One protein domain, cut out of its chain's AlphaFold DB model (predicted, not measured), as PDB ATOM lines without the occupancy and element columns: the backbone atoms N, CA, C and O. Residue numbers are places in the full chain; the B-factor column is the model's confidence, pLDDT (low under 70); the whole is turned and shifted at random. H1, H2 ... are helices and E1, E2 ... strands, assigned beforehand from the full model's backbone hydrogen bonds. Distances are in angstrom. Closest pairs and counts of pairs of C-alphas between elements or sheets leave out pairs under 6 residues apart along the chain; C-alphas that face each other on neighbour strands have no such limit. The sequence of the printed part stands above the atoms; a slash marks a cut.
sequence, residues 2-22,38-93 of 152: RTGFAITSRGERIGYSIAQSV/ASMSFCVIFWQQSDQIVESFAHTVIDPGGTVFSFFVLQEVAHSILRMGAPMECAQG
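AT A GLANCE: This is residues 2 to 22 and 38 to 93 of the 152 residues of an uncharacterized protein of Phytophthora infestans (UniProt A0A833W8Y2). A long, twisted sheet of four strands has helix H1 running along it over its edge strand E4, while the short helix H2 follows H1 and only grazes the sheet. The strands shorten from the long hairpin E3 and E4 toward E1 at the other edge. The printed part has 77 residues, with four named strands and then two named helices along the chain; the sheet order is E1, E2, E3, E4, all antiparallel, and the class is mixed, helices and strands. The whole is loose, with a radius of gyration of the C-alphas of 14.6 A, and elongated, spanning 44 by 24 by 18 A.

HOW THE PARTS SIT: E3, residues 39 to 50, and E4, residues 53 to 63, form a hairpin at 170 degrees, with N 45 and O 57 2.8 A apart, within hydrogen-bond range. E2, residues 13 to 20, is antiparallel to E3 at 168 degrees, with N 17 and O 44 at 2.8 A. E1, residues 2 to 7, forms a hairpin with E2 at 149 degrees, with N 4 and O 16 at 3.0 A. E1 and E4 are apart. H1, residues 70 to 83, is on the sheet at a height of 9.1 A, over E4 and along the strands, at 25 degrees to E4 on the local plane; their closest C-alphas, of Ala 58 and Ile 81, are 6.6 A apart. H2, residues 85 to 93, meets H1 only through their link and is near E4. Every O i to N i+4 pair is within hydrogen-bond range in H1, 3 of 5 in H2.

IN THESE COORDINATES: E3 is 35.4 A long, E4 32.7 A, E2 23.1 A and H1 19.9 A. E1 begins at C-alpha 2 (-4.385, -14.839, 34.960), and H2 ends at C-alpha 93 (15.959, -23.595, 37.621).

THE WHOLE: The two farthest C-alphas, of Gly 11 and Thr 67, are 45.1 A apart. Residues 23 to 37 are not printed; C-alphas 22 and 38 are 10.5 A apart across this cut. Of the links printed whole, none is long. The model's pLDDT is under 70 in residues 84 to 93.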
ATOM      1  N   ARG A   2      -3.981 -13.429  34.960       79.69
ATOM      2  CA  ARG A   2      -4.385 -14.839  34.960       79.69
ATOM      3  C   ARG A   2      -3.387 -15.664  34.165       79.69
ATOM      4  O   ARG A   2      -3.182 -15.412  32.980       79.69
ATOM      5  N   THR A   3      -2.836 -16.668  34.821       86.81
ATOM      6  CA  THR A   3      -1.948 -17.668  34.236       86.81
ATOM      7  C   THR A   3      -2.684 -18.996  34.087       86.81
ATOM      8  O   THR A   3      -3.706 -19.235  34.738       86.81
ATOM      9  N   GLY A   4      -2.226 -19.844  33.176       84.94
ATOM     10  CA  GLY A   4      -2.787 -21.177  33.002       84.94
ATOM     11  C   GLY A   4      -2.118 -21.952  31.880       84.94
ATOM     12  O   GLY A   4      -1.166 -21.480  31.259       84.94
ATOM     13  N   PHE A   5      -2.651 -23.142  31.620       87.31
ATOM     14  CA  PHE A   5      -2.229 -23.999  30.522       87.31
ATOM     15  C   PHE A   5      -3.394 -24.244  29.570       87.31
ATOM     16  O   PHE A   5      -4.549 -24.315  29.991       87.31
ATOM     17  N   ALA A   6      -3.088 -24.378  28.288       85.25
ATOM     18  CA  ALA A   6      -4.031 -24.791  27.262       85.25
ATOM     19  C   ALA A   6      -3.392 -25.864  26.381       85.25
ATOM     20  O   ALA A   6      -2.169 -25.957  26.289       85.25
ATOM     21  N   ILE A   7      -4.228 -26.674  25.740       87.44
ATOM     22  CA  ILE A   7      -3.797 -27.672  24.762       87.44
ATOM     23  C   ILE A   7      -4.152 -27.122  23.382       87.44
ATOM     24  O   ILE A   7      -5.283 -26.683  23.156       87.44
ATOM     25  N   THR A   8      -3.179 -27.072  22.475       82.12
ATOM     26  CA  THR A   8      -3.423 -26.648  21.093       82.12
ATOM     27  C   THR A   8      -4.215 -27.722  20.348       82.12
ATOM     28  O   THR A   8      -4.263 -28.880  20.751       82.12
ATOM     29  N   SER A   9      -4.794 -27.383  19.196       81.69
ATOM     30  CA  SER A   9      -5.445 -28.377  18.327       81.69
ATOM     31  C   SER A   9      -4.491 -29.469  17.819       81.69
ATOM     32  O   SER A   9      -4.944 -30.443  17.235       81.69
ATOM     33  N   ARG A  10      -3.176 -29.293  18.008       80.44
ATOM     34  CA  ARG A  10      -2.127 -30.257  17.654       80.44
ATOM     35  C   ARG A  10      -1.716 -31.141  18.840       80.44
ATOM     36  O   ARG A  10      -0.811 -31.946  18.691       80.44
ATOM     37  N   GLY A  11      -2.353 -30.975  20.004       81.62
ATOM     38  CA  GLY A  11      -2.036 -31.715  21.228       81.62
ATOM     39  C   GLY A  11      -0.876 -31.134  22.043       81.62
ATOM     40  O   GLY A  11      -0.512 -31.700  23.069       81.62
ATOM     41  N   GLU A  12      -0.299 -30.000  21.636       82.38
ATOM     42  CA  GLU A  12       0.831 -29.389  22.345       82.38
ATOM     43  C   GLU A  12       0.334 -28.640  23.587       82.38
ATOM     44  O   GLU A  12      -0.639 -27.880  23.524       82.38
ATOM     45  N   ARG A  13       1.018 -28.813  24.722       81.94
ATOM     46  CA  ARG A  13       0.730 -28.061  25.946       81.94
ATOM     47  C   ARG A  13       1.414 -26.698  25.884       81.94
ATOM     48  O   ARG A  13       2.635 -26.615  25.806       81.94
ATOM     49  N   ILE A  14       0.626 -25.633  25.970       86.56
ATOM     50  CA  ILE A  14       1.113 -24.252  26.020       86.56
ATOM     51  C   ILE A  14       0.781 -23.615  27.365       86.56
ATOM     52  O   ILE A  14      -0.309 -23.804  27.910       86.56
ATOM     53  N   GLY A  15       1.721 -22.843  27.900       86.06
ATOM     54  CA  GLY A  15       1.471 -21.934  29.012       86.06
ATOM     55  C   GLY A  15       0.951 -20.603  28.480       86.06
ATOM     56  O   GLY A  15       1.355 -20.159  27.408       86.06
ATOM     57  N   TYR A  16       0.068 -19.940  29.213       86.88
ATOM     58  CA  TYR A  16      -0.326 -18.576  28.893       86.88
ATOM     59  C   TYR A  16      -0.392 -17.714  30.147       86.88
ATOM     60  O   TYR A  16      -0.735 -18.171  31.238       86.88
ATOM     61  N   SER A  17      -0.104 -16.435  29.963       85.75
ATOM     62  CA  SER A  17      -0.277 -15.384  30.950       85.75
ATOM     63  C   SER A  17      -0.966 -14.208  30.284       85.75
ATOM     64  O   SER A  17      -0.497 -13.697  29.271       85.75
ATOM     65  N   ILE A  18      -2.111 -13.808  30.819       87.56
ATOM     66  CA  ILE A  18      -2.899 -12.706  30.277       87.56
ATOM     67  C   ILE A  18      -3.208 -11.750  31.417       87.56
ATOM     68  O   ILE A  18      -3.711 -12.165  32.469       87.56
ATOM     69  N   ALA A  19      -2.979 -10.461  31.208       85.06
ATOM     70  CA  ALA A  19      -3.633  -9.453  32.022       85.06
ATOM     71  C   ALA A  19      -4.175  -8.320  31.169       85.06
ATOM     72  O   ALA A  19      -3.744  -8.069  30.050       85.06
ATOM     73  N   GLN A  20      -5.170  -7.665  31.735       86.75
ATOM     74  CA  GLN A  20      -5.904  -6.594  31.108       86.75
ATOM     75  C   GLN A  20      -6.275  -5.608  32.209       86.75
ATOM     76  O   GLN A  20      -6.669  -6.031  33.301       86.75
ATOM     77  N   SER A  21      -6.121  -4.321  31.919       82.94
ATOM     78  CA  SER A  21      -6.619  -3.240  32.756       82.94
ATOM     79  C   SER A  21      -8.140  -3.325  32.830       82.94
ATOM     80  O   SER A  21      -8.819  -3.498  31.817       82.94
ATOM     81  N   VAL A  22      -8.674  -3.210  34.040       83.62
ATOM     82  CA  VAL A  22     -10.111  -3.114  34.291       83.62
ATOM     83  C   VAL A  22     -10.370  -1.840  35.078       83.62
ATOM     84  O   VAL A  22      -9.613  -1.509  35.990       83.62
ATOM     85  N   ALA A  38      -3.451   4.935  32.098       82.31
ATOM     86  CA  ALA A  38      -3.247   4.091  30.926       82.31
ATOM     87  C   ALA A  38      -4.126   2.828  30.965       82.31
ATOM     88  O   ALA A  38      -4.296   2.184  32.010       82.31
ATOM     89  N   SER A  39      -4.632   2.420  29.803       84.25
ATOM     90  CA  SER A  39      -5.309   1.140  29.600       84.25
ATOM     91  C   SER A  39      -4.407   0.202  28.808       84.25
ATOM     92  O   SER A  39      -3.954   0.523  27.715       84.25
ATOM     93  N   MET A  40      -4.124  -0.983  29.349       85.75
ATOM     94  CA  MET A  40      -3.238  -1.950  28.710       85.75
ATOM     95  C   MET A  40      -3.831  -3.353  28.760       85.75
ATOM     96  O   MET A  40      -4.436  -3.771  29.745       85.75
ATOM     97  N   SER A  41      -3.615  -4.116  27.696       87.00
ATOM     98  CA  SER A  41      -3.860  -5.555  27.649       87.00
ATOM     99  C   SER A  41      -2.610  -6.267  27.164       87.00
ATOM    100  O   SER A  41      -2.139  -5.989  26.067       87.00
ATOM    101  N   PHE A  42      -2.106  -7.221  27.942       86.25
ATOM    102  CA  PHE A  42      -0.957  -8.039  27.577       86.25
ATOM    103  C   PHE A  42      -1.322  -9.527  27.555       86.25
ATOM    104  O   PHE A  42      -2.046 -10.028  28.419       86.25
ATOM    105  N   CYS A  43      -0.789 -10.250  26.572       87.25
ATOM    106  CA  CYS A  43      -0.786 -11.704  26.536       87.25
ATOM    107  C   CYS A  43       0.628 -12.215  26.257       87.25
ATOM    108  O   CYS A  43       1.323 -11.709  25.378       87.25
ATOM    109  N   VAL A  44       1.044 -13.239  26.992       86.06
ATOM    110  CA  VAL A  44       2.259 -14.004  26.725       86.06
ATOM    111  C   VAL A  44       1.881 -15.472  26.647       86.06
ATOM    112  O   VAL A  44       1.153 -15.977  27.502       86.06
ATOM    113  N   ILE A  45       2.341 -16.144  25.604       87.06
ATOM    114  CA  ILE A  45       2.159 -17.574  25.384       87.06
ATOM    115  C   ILE A  45       3.540 -18.206  25.393       87.06
ATOM    116  O   ILE A  45       4.420 -17.753  24.668       87.06
ATOM    117  N   PHE A  46       3.710 -19.253  26.184       85.44
ATOM    118  CA  PHE A  46       4.937 -20.028  26.290       85.44
ATOM    119  C   PHE A  46       4.713 -21.379  25.624       85.44
ATOM    120  O   PHE A  46       3.762 -22.090  25.968       85.44
ATOM    121  N   TRP A  47       5.577 -21.731  24.680       84.38
ATOM    122  CA  TRP A  47       5.638 -23.072  24.121       84.38
ATOM    123  C   TRP A  47       6.982 -23.707  24.443       84.38
ATOM    124  O   TRP A  47       8.032 -23.095  24.268       84.38
ATOM    125  N   GLN A  48       6.949 -24.940  24.930       80.94
ATOM    126  CA  GLN A  48       8.158 -25.713  25.157       80.94
ATOM    127  C   GLN A  48       8.507 -26.442  23.860       80.94
ATOM    128  O   GLN A  48       7.718 -27.250  23.375       80.94
ATOM    129  N   GLN A  49       9.653 -26.111  23.271       79.44
ATOM    130  CA  GLN A  49      10.155 -26.778  22.069       79.44
ATOM    131  C   GLN A  49      11.039 -27.979  22.428       79.44
ATOM    132  O   GLN A  49      11.030 -28.981  21.716       79.44
ATOM    133  N   SER A  50      11.783 -27.888  23.533       74.50
ATOM    134  CA  SER A  50      12.568 -28.977  24.124       74.50
ATOM    135  C   SER A  50      12.734 -28.758  25.633       74.50
ATOM    136  O   SER A  50      12.324 -27.724  26.161       74.50
ATOM    137  N   ASP A  51      13.361 -29.700  26.341       71.75
ATOM    138  CA  ASP A  51      13.582 -29.623  27.797       71.75
ATOM    139  C   ASP A  51      14.318 -28.354  28.250       71.75
ATOM    140  O   ASP A  51      14.157 -27.921  29.388       71.75
ATOM    141  N   GLN A  52      15.092 -27.742  27.349       72.31
ATOM    142  CA  GLN A  52      15.911 -26.556  27.622       72.31
ATOM    143  C   GLN A  52      15.487 -25.328  26.805       72.31
ATOM    144  O   GLN A  52      16.073 -24.259  26.957       72.31
ATOM    145  N   ILE A  53      14.499 -25.460  25.913       76.31
ATOM    146  CA  ILE A  53      14.095 -24.381  25.006       76.31
ATOM    147  C   ILE A  53      12.605 -24.118  25.168       76.31
ATOM    148  O   ILE A  53      11.754 -24.919  24.769       76.31
ATOM    149  N   VAL A  54      12.304 -22.940  25.708       80.44
ATOM    150  CA  VAL A  54      10.965 -22.358  25.734       80.44
ATOM    151  C   VAL A  54      10.966 -21.157  24.810       80.44
ATOM    152  O   VAL A  54      11.767 -20.238  24.967       80.44
ATOM    153  N   GLU A  55      10.047 -21.140  23.858       83.25
ATOM    154  CA  GLU A  55       9.834 -19.979  23.013       83.25
ATOM    155  C   GLU A  55       8.537 -19.281  23.423       83.25
ATOM    156  O   GLU A  55       7.491 -19.883  23.680       83.25
ATOM    157  N   SER A  56       8.648 -17.964  23.563       83.88
ATOM    158  CA  SER A  56       7.594 -17.116  24.089       83.88
ATOM    159  C   SER A  56       7.088 -16.171  23.013       83.88
ATOM    160  O   SER A  56       7.861 -15.444  22.389       83.88
ATOM    161  N   PHE A  57       5.773 -16.114  22.850       86.25
ATOM    162  CA  PHE A  57       5.103 -15.103  22.052       86.25
ATOM    163  C   PHE A  57       4.413 -14.109  22.979       86.25
ATOM    164  O   PHE A  57       3.437 -14.459  23.639       86.25
ATOM    165  N   ALA A  58       4.905 -12.875  23.008       85.19
ATOM    166  CA  ALA A  58       4.290 -11.783  23.744       85.19
ATOM    167  C   ALA A  58       3.599 -10.811  22.786       85.19
ATOM    168  O   ALA A  58       4.108 -10.499  21.709       85.19
ATOM    169  N   HIS A  59       2.442 -10.314  23.197       86.44
ATOM    170  CA  HIS A  59       1.713  -9.272  22.501       86.44
ATOM    171  C   HIS A  59       1.065  -8.351  23.527       86.44
ATOM    172  O   HIS A  59       0.444  -8.815  24.483       86.44
ATOM    173  N   THR A  60       1.180  -7.047  23.316       85.06
ATOM    174  CA  THR A  60       0.545  -6.042  24.165       85.06
ATOM    175  C   THR A  60      -0.168  -5.004  23.313       85.06
ATOM    176  O   THR A  60       0.241  -4.722  22.187       85.06
ATOM    177  N   VAL A  61      -1.259  -4.475  23.845       85.88
ATOM    178  CA  VAL A  61      -1.991  -3.330  23.314       85.88
ATOM    179  C   VAL A  61      -2.043  -2.313  24.437       85.88
ATOM    180  O   VAL A  61      -2.490  -2.650  25.536       85.88
ATOM    181  N   ILE A  62      -1.570  -1.102  24.170       85.25
ATOM    182  CA  ILE A  62      -1.486  -0.030  25.158       85.25
ATOM    183  C   ILE A  62      -2.162   1.204  24.588       85.25
ATOM    184  O   ILE A  62      -1.829   1.645  23.490       85.25
ATOM    185  N   ASP A  63      -3.077   1.751  25.372       86.12
ATOM    186  CA  ASP A  63      -3.544   3.119  25.284       86.12
ATOM    187  C   ASP A  63      -2.940   3.876  26.479       86.12
ATOM    188  O   ASP A  63      -3.364   3.657  27.619       86.12
ATOM    189  N   PRO A  64      -1.890   4.686  26.268       78.50
ATOM    190  CA  PRO A  64      -1.210   5.376  27.359       78.50
ATOM    191  C   PRO A  64      -2.109   6.407  28.052       78.50
ATOM    192  O   PRO A  64      -1.836   6.747  29.202       78.50
ATOM    193  N   GLY A  65      -3.180   6.869  27.394       73.31
ATOM    194  CA  GLY A  65      -3.929   8.042  27.821       73.31
ATOM    195  C   GLY A  65      -3.072   9.316  27.744       73.31
ATOM    196  O   GLY A  65      -1.873   9.317  28.018       73.31
ATOM    197  N   GLY A  66      -3.684  10.442  27.380       78.88
ATOM    198  CA  GLY A  66      -2.983  11.730  27.321       78.88
ATOM    199  C   GLY A  66      -1.893  11.814  26.241       78.88
ATOM    200  O   GLY A  66      -1.885  11.060  25.267       78.88
ATOM    201  N   THR A  67      -0.978  12.773  26.396       78.56
ATOM    202  CA  THR A  67       0.006  13.151  25.367       78.56
ATOM    203  C   THR A  67       1.354  12.470  25.604       78.56
ATOM    204  O   THR A  67       2.353  13.121  25.902       78.56
ATOM    205  N   VAL A  68       1.398  11.141  25.497       79.56
ATOM    206  CA  VAL A  68       2.667  10.398  25.513       79.56
ATOM    207  C   VAL A  68       3.094  10.095  24.082       79.56
ATOM    208  O   VAL A  68       2.314   9.601  23.270       79.56
ATOM    209  N   PHE A  69       4.358  10.363  23.763       80.75
ATOM    210  CA  PHE A  69       4.923  10.031  22.461       80.75
ATOM    211  C   PHE A  69       4.920   8.515  22.237       80.75
ATOM    212  O   PHE A  69       5.582   7.762  22.955       80.75
ATOM    213  N   SER A  70       4.246   8.067  21.176       79.88
ATOM    214  CA  SER A  70       4.132   6.648  20.813       79.88
ATOM    215  C   SER A  70       5.484   5.940  20.679       79.88
ATOM    216  O   SER A  70       5.580   4.746  20.948       79.88
ATOM    217  N   PHE A  71       6.538   6.669  20.294       80.81
ATOM    218  CA  PHE A  71       7.900   6.140  20.210       80.81
ATOM    219  C   PHE A  71       8.435   5.671  21.571       80.81
ATOM    220  O   PHE A  71       8.954   4.561  21.674       80.81
ATOM    221  N   PHE A  72       8.251   6.473  22.623       84.81
ATOM    222  CA  PHE A  72       8.684   6.112  23.975       84.81
ATOM    223  C   PHE A  72       7.896   4.912  24.501       84.81
ATOM    224  O   PHE A  72       8.488   3.964  25.008       84.81
ATOM    225  N   VAL A  73       6.573   4.900  24.294       85.56
ATOM    226  CA  VAL A  73       5.725   3.756  24.674       85.56
ATOM    227  C   VAL A  73       6.189   2.480  23.970       85.56
ATOM    228  O   VAL A  73       6.323   1.436  24.604       85.56
ATOM    229  N   LEU A  74       6.487   2.554  22.669       85.44
ATOM    230  CA  LEU A  74       6.968   1.408  21.900       85.44
ATOM    231  C   LEU A  74       8.315   0.888  22.418       85.44
ATOM    232  O   LEU A  74       8.506  -0.328  22.507       85.44
ATOM    233  N   GLN A  75       9.236   1.788  22.763       86.31
ATOM    234  CA  GLN A  75      10.548   1.420  23.288       86.31
ATOM    235  C   GLN A  75      10.432   0.703  24.640       86.31
ATOM    236  O   GLN A  75      11.017  -0.369  24.816       86.31
ATOM    237  N   GLU A  76       9.618   1.227  25.557       86.25
ATOM    238  CA  GLU A  76       9.380   0.606  26.867       86.25
ATOM    239  C   GLU A  76       8.670  -0.744  26.748       86.25
ATOM    240  O   GLU A  76       9.010  -1.700  27.452       86.25
ATOM    241  N   VAL A  77       7.731  -0.870  25.809       86.19
ATOM    242  CA  VAL A  77       7.089  -2.150  25.486       86.19
ATOM    243  C   VAL A  77       8.103  -3.166  24.988       86.19
ATOM    244  O   VAL A  77       8.122  -4.301  25.469       86.19
ATOM    245  N   ALA A  78       8.951  -2.777  24.035       86.50
ATOM    246  CA  ALA A  78       9.975  -3.659  23.493       86.50
ATOM    247  C   ALA A  78      10.935  -4.115  24.597       86.50
ATOM    248  O   ALA A  78      11.199  -5.310  24.731       86.50
ATOM    249  N   HIS A  79      11.396  -3.187  25.436       84.06
ATOM    250  CA  HIS A  79      12.274  -3.498  26.556       84.06
ATOM    251  C   HIS A  79      11.595  -4.422  27.577       84.06
ATOM    252  O   HIS A  79      12.188  -5.417  27.993       84.06
ATOM    253  N   SER A  80      10.331  -4.166  27.913       81.38
ATOM    254  CA  SER A  80       9.546  -5.007  28.823       81.38
ATOM    255  C   SER A  80       9.391  -6.433  28.297       81.38
ATOM    256  O   SER A  80       9.611  -7.386  29.041       81.38
ATOM    257  N   ILE A  81       9.078  -6.598  27.008       81.31
ATOM    258  CA  ILE A  81       8.961  -7.918  26.370       81.31
ATOM    259  C   ILE A  81      10.309  -8.647  26.376       81.31
ATOM    260  O   ILE A  81      10.357  -9.831  26.701       81.31
ATOM    261  N   LEU A  82      11.405  -7.957  26.054       81.12
ATOM    262  CA  LEU A  82      12.740  -8.560  26.034       81.12
ATOM    263  C   LEU A  82      13.211  -8.976  27.435       81.12
ATOM    264  O   LEU A  82      13.830 -10.028  27.589       81.12
ATOM    265  N   ARG A  83      12.872  -8.203  28.475       72.69
ATOM    266  CA  ARG A  83      13.213  -8.524  29.871       72.69
ATOM    267  C   ARG A  83      12.486  -9.747  30.419       72.69
ATOM    268  O   ARG A  83      12.964 -10.323  31.390       72.69
ATOM    269  N   MET A  84      11.381 -10.173  29.809       66.50
ATOM    270  CA  MET A  84      10.671 -11.387  30.225       66.50
ATOM    271  C   MET A  84      11.493 -12.670  30.024       66.50
ATOM    272  O   MET A  84      11.147 -13.684  30.621       66.50
ATOM    273  N   GLY A  85      12.572 -12.642  29.229       63.47
ATOM    274  CA  GLY A  85      13.433 -13.808  28.994       63.47
ATOM    275  C   GLY A  85      14.213 -14.272  30.231       63.47
ATOM    276  O   GLY A  85      14.173 -15.450  30.570       63.47
ATOM    277  N   ALA A  86      14.866 -13.356  30.954       59.81
ATOM    278  CA  ALA A  86      15.769 -13.712  32.058       59.81
ATOM    279  C   ALA A  86      15.078 -14.354  33.289       59.81
ATOM    280  O   ALA A  86      15.607 -15.315  33.841       59.81
ATOM    281  N   PRO A  87      13.883 -13.909  33.732       55.62
ATOM    282  CA  PRO A  87      13.190 -14.546  34.855       55.62
ATOM    283  C   PRO A  87      12.667 -15.957  34.548       55.62
ATOM    284  O   PRO A  87      12.464 -16.738  35.478       55.62
ATOM    285  N   MET A  88      12.420 -16.287  33.271       57.66
ATOM    286  CA  MET A  88      11.940 -17.619  32.875       57.66
ATOM    287  C   MET A  88      12.987 -18.704  33.131       57.66
ATOM    288  O   MET A  88      12.631 -19.788  33.589       57.66
ATOM    289  N   GLU A  89      14.267 -18.396  32.920       53.09
ATOM    290  CA  GLU A  89      15.377 -19.308  33.221       53.09
ATOM    291  C   GLU A  89      15.445 -19.615  34.724       53.09
ATOM    292  O   GLU A  89      15.576 -20.771  35.125       53.09
ATOM    293  N   CYS A  90      15.248 -18.602  35.578       51.75
ATOM    294  CA  CYS A  90      15.219 -18.786  37.030       51.75
ATOM    295  C   CYS A  90      14.002 -19.584  37.514       51.75
ATOM    296  O   CYS A  90      14.111 -20.314  38.494       51.75
ATOM    297  N   ALA A  91      12.842 -19.449  36.865       50.72
ATOM    298  CA  ALA A  91      11.661 -20.242  37.208       50.72
ATOM    299  C   ALA A  91      11.855 -21.726  36.853       50.72
ATOM    300  O   ALA A  91      11.455 -22.593  37.629       50.72
ATOM    301  N   GLN A  92      12.520 -22.016  35.729       51.47
ATOM    302  CA  GLN A  92      12.869 -23.381  35.332       51.47
ATOM    303  C   GLN A  92      13.949 -23.981  36.242       51.47
ATOM    304  O   GLN A  92      13.816 -25.129  36.661       51.47
ATOM    305  N   GLY A  93      14.963 -23.194  36.622       51.72
ATOM    306  CA  GLY A  93      15.959 -23.595  37.621       51.72
ATOM    307  C   GLY A  93      15.319 -23.897  38.978       51.72
ATOM    308  O   GLY A  93      15.558 -24.956  39.542       51.72
TER     309      GLY A  93